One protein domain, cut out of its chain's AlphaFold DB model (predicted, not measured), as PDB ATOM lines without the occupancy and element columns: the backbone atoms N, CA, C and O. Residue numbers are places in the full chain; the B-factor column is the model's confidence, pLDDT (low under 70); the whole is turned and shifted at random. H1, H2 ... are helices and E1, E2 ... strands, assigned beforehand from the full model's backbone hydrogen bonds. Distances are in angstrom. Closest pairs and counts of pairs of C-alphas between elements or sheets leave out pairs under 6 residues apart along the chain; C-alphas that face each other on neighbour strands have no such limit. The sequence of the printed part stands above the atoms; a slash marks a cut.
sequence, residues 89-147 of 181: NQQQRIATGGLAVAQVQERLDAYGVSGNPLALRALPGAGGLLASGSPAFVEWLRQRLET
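What this domain is: This is residues 89 to 147 of the 181 residues of the protein "Type III secretion protein C" of Pseudomonas oleovorans (UniProt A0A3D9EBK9). A small sheet of three strands has two helices over one face, H2 along E1 and H1 rising at a slant over E3, while the other face is bare of named elements. The short strand E2 sits off the sheet after H1, and the chain turns there sharply into E3. The printed part has 59 residues with two named helices and four named strands, in the order E1, H1, E2, E3, E4, H2; the sheet's order is E1, E4, E3, antiparallel throughout. The class is mixed, helices and strands, in two layers, that is, helices on one face of a sheet. The whole is compact, with a radius of gyration of the C-alphas of 10.4 A, and rounded, with spans of 27 by 24 by 18 A.

Where its parts are: E1, residues 90 to 95, begins at C-alpha 90 (30.672, -15.659, -37.520) and is 16.1 A long from first to last C-alpha. H1, residues 101 to 110, is 14.2 A long and begins at C-alpha 101 (14.335, -7.883, -40.448). E2 is residues 114 to 116, 7.4 A, and E3 is residues 119 to 122, 10.3 A. E4, residues 128 to 133, is 16.2 A long. H2, residues 135 to 146, is 16.5 A long and ends at C-alpha 146 (24.678, 2.172, -42.643).

How they stand to each other: E4 is the inner strand. E1 and E4 are antiparallel at 155 degrees, with N 92 and O 131 within hydrogen-bond range at 2.9 A. E3 and E4 form a hairpin at 164 degrees, with N 130 and O 121 at 2.8 A. H2 is on the sheet at a height of 9.4 A, over E1 and, only just, over E4 with 3 of its C-alphas; on the local plane it runs along E1 at 4 degrees. The closest C-alphas of H2 and E4 are those of Val 138 and Ala 131, 6.5 A apart. H1 is on the same face, over E3, at a height of 11.0 A; on the local plane it runs along E3 at 5 degrees, and its line rises 39 degrees, only just short of standing up from the sheet. The closest C-alphas of H1 and E3 are those of Val 101 and Ala 122, 5.8 A apart. H1 and H2 are near each other, with 7 pairs of C-alphas within 10 A. E2 pairs with no named strand and runs on into E3 at 96 degrees; it is apart from E1 and H2. In H1 and H2 every O i to N i+4 pair is within hydrogen-bond range.

The domain as a whole: The two C-alphas farthest apart are those of Gly 112 and Gly 125, 28.9 A. The printed part has no cut, and its five links are tight. The mean pLDDT of the printed part is 81.6; residues 124, 126 to 127 and 147 are under 70.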
ATOM      1  N   ASN A  89      33.052 -18.479 -40.501       87.62
ATOM      2  CA  ASN A  89      31.675 -18.070 -40.278       87.62
ATOM      3  C   ASN A  89      31.505 -17.527 -38.863       87.62
ATOM      4  O   ASN A  89      31.885 -18.161 -37.878       87.62
ATOM      5  N   GLN A  90      30.884 -16.361 -38.773       87.00
ATOM      6  CA  GLN A  90      30.672 -15.659 -37.520       87.00
ATOM      7  C   GLN A  90      29.232 -15.179 -37.398       87.00
ATOM      8  O   GLN A  90      28.489 -15.082 -38.378       87.00
ATOM      9  N   GLN A  91      28.838 -14.887 -36.162       87.56
ATOM     10  CA  GLN A  91      27.555 -14.276 -35.853       87.56
ATOM     11  C   GLN A  91      27.801 -12.872 -35.326       87.56
ATOM     12  O   GLN A  91      28.407 -12.706 -34.270       87.56
ATOM     13  N   GLN A  92      27.301 -11.868 -36.038       86.81
ATOM     14  CA  GLN A  92      27.502 -10.472 -35.680       86.81
ATOM     15  C   GLN A  92      26.166  -9.775 -35.466       86.81
ATOM     16  O   GLN A  92      25.227  -9.914 -36.254       86.81
ATOM     17  N   ARG A  93      26.086  -8.993 -34.386       86.31
ATOM     18  CA  ARG A  93      24.961  -8.085 -34.160       86.31
ATOM     19  C   ARG A  93      25.145  -6.835 -35.011       86.31
ATOM     20  O   ARG A  93      26.198  -6.199 -34.946       86.31
ATOM     21  N   ILE A  94      24.116  -6.494 -35.773       85.38
ATOM     22  CA  ILE A  94      24.066  -5.315 -36.633       85.38
ATOM     23  C   ILE A  94      22.860  -4.476 -36.212       85.38
ATOM     24  O   ILE A  94      21.742  -4.985 -36.100       85.38
ATOM     25  N   ALA A  95      23.094  -3.191 -35.956       82.88
ATOM     26  CA  ALA A  95      22.030  -2.230 -35.709       82.88
ATOM     27  C   ALA A  95      21.278  -1.976 -37.022       82.88
ATOM     28  O   ALA A  95      21.897  -1.665 -38.035       82.88
ATOM     29  N   THR A  96      19.951  -2.115 -37.024       75.06
ATOM     30  CA  THR A  96      19.153  -1.968 -38.258       75.06
ATOM     31  C   THR A  96      18.664  -0.542 -38.499       75.06
ATOM     32  O   THR A  96      17.950  -0.302 -39.469       75.06
ATOM     33  N   GLY A  97      18.989   0.405 -37.608       73.94
ATOM     34  CA  GLY A  97      18.543   1.799 -37.724       73.94
ATOM     35  C   GLY A  97      17.017   1.962 -37.694       73.94
ATOM     36  O   GLY A  97      16.496   2.918 -38.255       73.94
ATOM     37  N   GLY A  98      16.295   1.010 -37.090       73.31
ATOM     38  CA  GLY A  98      14.828   0.989 -37.055       73.31
ATOM     39  C   GLY A  98      14.162   0.151 -38.153       73.31
ATOM     40  O   GLY A  98      12.944  -0.007 -38.122       73.31
ATOM     41  N   LEU A  99      14.921  -0.436 -39.087       75.44
ATOM     42  CA  LEU A  99      14.365  -1.365 -40.076       75.44
ATOM     43  C   LEU A  99      14.005  -2.711 -39.441       75.44
ATOM     44  O   LEU A  99      14.768  -3.277 -38.649       75.44
ATOM     45  N   ALA A 100      12.861  -3.258 -39.848       81.06
ATOM     46  CA  ALA A 100      12.487  -4.624 -39.515       81.06
ATOM     47  C   ALA A 100      13.340  -5.624 -40.312       81.06
ATOM     48  O   ALA A 100      13.692  -5.376 -41.465       81.06
ATOM     49  N   VAL A 101      13.605  -6.807 -39.745       81.69
ATOM     50  CA  VAL A 101      14.335  -7.883 -40.448       81.69
ATOM     51  C   VAL A 101      13.702  -8.241 -41.793       81.69
ATOM     52  O   VAL A 101      14.428  -8.515 -42.741       81.69
ATOM     53  N   ALA A 102      12.372  -8.183 -41.902       81.25
ATOM     54  CA  ALA A 102      11.672  -8.428 -43.160       81.25
ATOM     55  C   ALA A 102      12.054  -7.413 -44.254       81.25
ATOM     56  O   ALA A 102      12.260  -7.800 -45.395       81.25
ATOM     57  N   GLN A 103      12.223  -6.133 -43.900       83.00
ATOM     58  CA  GLN A 103      12.632  -5.091 -44.848       83.00
ATOM     59  C   GLN A 103      14.098  -5.240 -45.260       83.00
ATOM     60  O   GLN A 103      14.456  -4.959 -46.400       83.00
ATOM     61  N   VAL A 104      14.958  -5.681 -44.337       82.69
ATOM     62  CA  VAL A 104      16.352  -6.006 -44.670       82.69
ATOM     63  C   VAL A 104      16.398  -7.187 -45.633       82.69
ATOM     64  O   VAL A 104      17.109  -7.121 -46.628       82.69
ATOM     65  N   GLN A 105      15.606  -8.227 -45.372       82.25
ATOM     66  CA  GLN A 105      15.505  -9.389 -46.245       82.25
ATOM     67  C   GLN A 105      15.017  -9.001 -47.647       82.25
ATOM     68  O   GLN A 105      15.685  -9.331 -48.617       82.25
ATOM     69  N   GLU A 106      13.945  -8.214 -47.759       82.44
ATOM     70  CA  GLU A 106      13.431  -7.745 -49.055       82.44
ATOM     71  C   GLU A 106      14.498  -6.986 -49.862       82.44
ATOM     72  O   GLU A 106      14.606  -7.153 -51.075       82.44
ATOM     73  N   ARG A 107      15.348  -6.200 -49.188       82.81
ATOM     74  CA  ARG A 107      16.492  -5.545 -49.837       82.81
ATOM     75  C   ARG A 107      17.543  -6.544 -50.309       82.81
ATOM     76  O   ARG A 107      18.067  -6.364 -51.400       82.81
ATOM     77  N   LEU A 108      17.865  -7.567 -49.515       82.69
ATOM     78  CA  LEU A 108      18.785  -8.626 -49.943       82.69
ATOM     79  C   LEU A 108      18.263  -9.350 -51.180       82.69
ATOM     80  O   LEU A 108      19.008  -9.525 -52.142       82.69
ATOM     81  N   ASP A 109      16.980  -9.705 -51.175       81.38
ATOM     82  CA  ASP A 109      16.335 -10.346 -52.314       81.38
ATOM     83  C   ASP A 109      16.359  -9.424 -53.547       81.38
ATOM     84  O   ASP A 109      16.678  -9.872 -54.647       81.38
ATOM     85  N   ALA A 110      16.136  -8.115 -53.376       80.88
ATOM     86  CA  ALA A 110      16.235  -7.137 -54.464       80.88
ATOM     87  C   ALA A 110      17.658  -6.987 -55.037       80.88
ATOM     88  O   ALA A 110      17.811  -6.679 -56.217       80.88
ATOM     89  N   TYR A 111      18.695  -7.214 -54.227       80.69
ATOM     90  CA  TYR A 111      20.085  -7.253 -54.691       80.69
ATOM     91  C   TYR A 111      20.480  -8.600 -55.313       80.69
ATOM     92  O   TYR A 111      21.582  -8.713 -55.840       80.69
ATOM     93  N   GLY A 112      19.600  -9.608 -55.287       82.00
ATOM     94  CA  GLY A 112      19.906 -10.941 -55.808       82.00
ATOM     95  C   GLY A 112      20.943 -11.675 -54.964       82.00
ATOM     96  O   GLY A 112      21.756 -12.429 -55.493       82.00
ATOM     97  N   VAL A 113      20.937 -11.408 -53.659       85.38
ATOM     98  CA  VAL A 113      21.904 -11.964 -52.725       85.38
ATOM     99  C   VAL A 113      21.619 -13.435 -52.446       85.38
ATOM    100  O   VAL A 113      20.523 -13.801 -52.011       85.38
ATOM    101  N   SER A 114      22.653 -14.258 -52.597       85.88
ATOM    102  CA  SER A 114      22.593 -15.710 -52.413       85.88
ATOM    103  C   SER A 114      23.776 -16.177 -51.578       85.88
ATOM    104  O   SER A 114      24.858 -15.615 -51.691       85.88
ATOM    105  N   GLY A 115      23.629 -17.189 -50.724       84.94
ATOM    106  CA  GLY A 115      24.784 -17.669 -49.964       84.94
ATOM    107  C   GLY A 115      24.499 -18.817 -49.014       84.94
ATOM    108  O   GLY A 115      23.356 -19.052 -48.622       84.94
ATOM    109  N   ASN A 116      25.572 -19.494 -48.605       83.25
ATOM    110  CA  ASN A 116      25.528 -20.616 -47.677       83.25
ATOM    111  C   ASN A 116      26.755 -20.621 -46.731       83.25
ATOM    112  O   ASN A 116      27.882 -20.735 -47.214       83.25
ATOM    113  N   PRO A 117      26.581 -20.531 -45.395       81.12
ATOM    114  CA  PRO A 117      25.345 -20.199 -44.697       81.12
ATOM    115  C   PRO A 117      25.092 -18.685 -44.721       81.12
ATOM    116  O   PRO A 117      25.964 -17.895 -44.363       81.12
ATOM    117  N   LEU A 118      23.869 -18.285 -45.071       82.50
ATOM    118  CA  LEU A 118      23.390 -16.912 -44.924       82.50
ATOM    119  C   LEU A 118      22.086 -16.919 -44.131       82.50
ATOM    120  O   LEU A 118      21.054 -17.392 -44.607       82.50
ATOM    121  N   ALA A 119      22.132 -16.392 -42.907       83.50
ATOM    122  CA  ALA A 119      20.953 -16.314 -42.050       83.50
ATOM    123  C   ALA A 119      20.853 -14.971 -41.327       83.50
ATOM    124  O   ALA A 119      21.801 -14.522 -40.676       83.50
ATOM    125  N   LEU A 120      19.657 -14.382 -41.367       84.31
ATOM    126  CA  LEU A 120      19.301 -13.205 -40.582       84.31
ATOM    127  C   LEU A 120      18.261 -13.565 -39.522       84.31
ATOM    128  O   LEU A 120      17.233 -14.190 -39.802       84.31
ATOM    129  N   ARG A 121      18.510 -13.137 -38.283       84.31
ATOM    130  CA  ARG A 121      17.572 -13.301 -37.166       84.31
ATOM    131  C   ARG A 121      17.304 -11.968 -36.488       84.31
ATOM    132  O   ARG A 121      18.235 -11.242 -36.165       84.31
ATOM    133  N   ALA A 122      16.033 -11.660 -36.248       82.00
ATOM    134  CA  ALA A 122      15.666 -10.482 -35.472       82.00
ATOM    135  C   ALA A 122      16.107 -10.669 -34.019       82.00
ATOM    136  O   ALA A 122      15.916 -11.747 -33.449       82.00
ATOM    137  N   LEU A 123      16.687  -9.628 -33.427       79.94
ATOM    138  CA  LEU A 123      16.954  -9.609 -31.996       79.94
ATOM    139  C   LEU A 123      15.748  -9.001 -31.268       79.94
ATOM    140  O   LEU A 123      15.244  -7.962 -31.699       79.94
ATOM    141  N   PRO A 124      15.272  -9.616 -30.172       69.75
ATOM    142  CA  PRO A 124      14.246  -9.004 -29.338       69.75
ATOM    143  C   PRO A 124      14.802  -7.737 -28.665       69.75
ATOM    144  O   PRO A 124      15.907  -7.759 -28.123       69.75
ATOM    145  N   GLY A 125      14.043  -6.634 -28.684       71.44
ATOM    146  CA  GLY A 125      14.414  -5.370 -28.032       71.44
ATOM    147  C   GLY A 125      14.843  -4.248 -28.991       71.44
ATOM    148  O   GLY A 125      14.164  -3.985 -29.980       71.44
ATOM    149  N   ALA A 126      15.936  -3.550 -28.653       58.50
ATOM    150  CA  ALA A 126      16.350  -2.234 -29.168       58.50
ATOM    151  C   ALA A 126      16.892  -2.204 -30.619       58.50
ATOM    152  O   ALA A 126      17.986  -1.703 -30.863       58.50
ATOM    153  N   GLY A 127      16.128  -2.721 -31.585       69.31
ATOM    154  CA  GLY A 127      16.348  -2.468 -33.016       69.31
ATOM    155  C   GLY A 127      17.668  -3.019 -33.562       69.31
ATOM    156  O   GLY A 127      18.614  -2.277 -33.824       69.31
ATOM    157  N   GLY A 128      17.736  -4.333 -33.772       77.88
ATOM    158  CA  GLY A 128      18.910  -4.963 -34.365       77.88
ATOM    159  C   GLY A 128      18.629  -6.347 -34.929       77.88
ATOM    160  O   GLY A 128      17.614  -6.982 -34.627       77.88
ATOM    161  N   LEU A 129      19.561  -6.827 -35.743       86.94
ATOM    162  CA  LEU A 129      19.555  -8.179 -36.282       86.94
ATOM    163  C   LEU A 129      20.862  -8.895 -35.958       86.94
ATOM    164  O   LEU A 129      21.909  -8.284 -35.754       86.94
ATOM    165  N   LEU A 130      20.783 -10.215 -35.894       86.44
ATOM    166  CA  LEU A 130      21.920 -11.110 -35.852       86.44
ATOM    167  C   LEU A 130      22.131 -11.654 -37.264       86.44
ATOM    168  O   LEU A 130      21.288 -12.400 -37.768       86.44
ATOM    169  N   ALA A 131      23.244 -11.278 -37.881       87.50
ATOM    170  CA  ALA A 131      23.687 -11.824 -39.155       87.50
ATOM    171  C   ALA A 131      24.643 -12.987 -38.896       87.50
ATOM    172  O   ALA A 131      25.562 -12.864 -38.090       87.50
ATOM    173  N   SER A 132      24.402 -14.126 -39.541       85.88
ATOM    174  CA  SER A 132      25.276 -15.301 -39.501       85.88
ATOM    175  C   SER A 132      25.767 -15.604 -40.912       85.88
ATOM    176  O   SER A 132      24.938 -15.804 -41.800       85.88
ATOM    177  N   GLY A 133      27.084 -15.633 -41.101       87.00
ATOM    178  CA  GLY A 133      27.717 -15.918 -42.389       87.00
ATOM    179  C   GLY A 133      29.207 -15.592 -42.381       87.00
ATOM    180  O   GLY A 133      29.804 -15.420 -41.312       87.00
ATOM    181  N   SER A 134      29.808 -15.506 -43.566       86.62
ATOM    182  CA  SER A 134      31.225 -15.165 -43.715       86.62
ATOM    183  C   SER A 134      31.515 -13.718 -43.274       86.62
ATOM    184  O   SER A 134      30.612 -12.871 -43.275       86.62
ATOM    185  N   PRO A 135      32.770 -13.382 -42.915       85.12
ATOM    186  CA  PRO A 135      33.136 -12.014 -42.555       85.12
ATOM    187  C   PRO A 135      32.850 -11.004 -43.670       85.12
ATOM    188  O   PRO A 135      32.332  -9.927 -43.384       85.12
ATOM    189  N   ALA A 136      33.095 -11.389 -44.926       85.25
ATOM    190  CA  ALA A 136      32.800 -10.571 -46.099       85.25
ATOM    191  C   ALA A 136      31.302 -10.240 -46.214       85.25
ATOM    192  O   ALA A 136      30.943  -9.083 -46.414       85.25
ATOM    193  N   PHE A 137      30.421 -11.227 -46.006       86.38
ATOM    194  CA  PHE A 137      28.974 -11.001 -46.010       86.38
ATOM    195  C   PHE A 137      28.540 -10.030 -44.908       86.38
ATOM    196  O   PHE A 137      27.769  -9.103 -45.157       86.38
ATOM    197  N   VAL A 138      29.026 -10.245 -43.683       87.00
ATOM    198  CA  VAL A 138      28.678  -9.397 -42.537       87.00
ATOM    199  C   VAL A 138      29.098  -7.952 -42.794       87.00
ATOM    200  O   VAL A 138      28.310  -7.046 -42.536       87.00
ATOM    201  N   GLU A 139      30.302  -7.736 -43.318       86.69
ATOM    202  CA  GLU A 139      30.807  -6.396 -43.617       86.69
ATOM    203  C   GLU A 139      30.011  -5.724 -44.744       86.69
ATOM    204  O   GLU A 139      29.541  -4.595 -44.597       86.69
ATOM    205  N   TRP A 140      29.760  -6.450 -45.837       86.56
ATOM    206  CA  TRP A 140      28.926  -5.977 -46.943       86.56
ATOM    207  C   TRP A 140      27.523  -5.569 -46.464       86.56
ATOM    208  O   TRP A 140      27.004  -4.514 -46.838       86.56
ATOM    209  N   LEU A 141      26.922  -6.369 -45.576       85.69
ATOM    210  CA  LEU A 141      25.602  -6.092 -45.014       85.69
ATOM    211  C   LEU A 141      25.609  -4.837 -44.137       85.69
ATOM    212  O   LEU A 141      24.670  -4.044 -44.208       85.69
ATOM    213  N   ARG A 142      26.650  -4.639 -43.321       84.50
ATOM    214  CA  ARG A 142      26.791  -3.437 -42.485       84.50
ATOM    215  C   ARG A 142      26.864  -2.180 -43.340       84.50
ATOM    216  O   ARG A 142      26.012  -1.311 -43.183       84.50
ATOM    217  N   GLN A 143      27.755  -2.153 -44.328       84.19
ATOM    218  CA  GLN A 143      27.921  -1.009 -45.230       84.19
ATOM    219  C   GLN A 143      26.616  -0.635 -45.956       84.19
ATOM    220  O   GLN A 143      26.258   0.543 -46.068       84.19
ATOM    221  N   ARG A 144      25.857  -1.641 -46.412       80.19
ATOM    222  CA  ARG A 144      24.548  -1.460 -47.068       80.19
ATOM    223  C   ARG A 144      23.455  -0.944 -46.125       80.19
ATOM    224  O   ARG A 144      22.523  -0.298 -46.598       80.19
ATOM    225  N   LEU A 145      23.522  -1.257 -44.830       78.31
ATOM    226  CA  LEU A 145      22.544  -0.814 -43.827       78.31
ATOM    227  C   LEU A 145      22.889   0.552 -43.224       78.31
ATOM    228  O   LEU A 145      21.980   1.305 -42.886       78.31
ATOM    229  N   GLU A 146      24.178   0.875 -43.113       73.75
ATOM    230  CA  GLU A 146      24.678   2.172 -42.643       73.75
ATOM    231  C   GLU A 146      24.469   3.285 -43.674       73.75
ATOM    232  O   GLU A 146      24.372   4.455 -43.309       73.75
ATOM    233  N   THR A 147      24.337   2.927 -44.953       60.53
ATOM    234  CA  THR A 147      23.969   3.869 -46.009       60.53
ATOM    235  C   THR A 147      22.439   4.029 -46.027       60.53
ATOM    236  O   THR A 147      21.743   3.120 -46.497       60.53
TER     237      THR A 147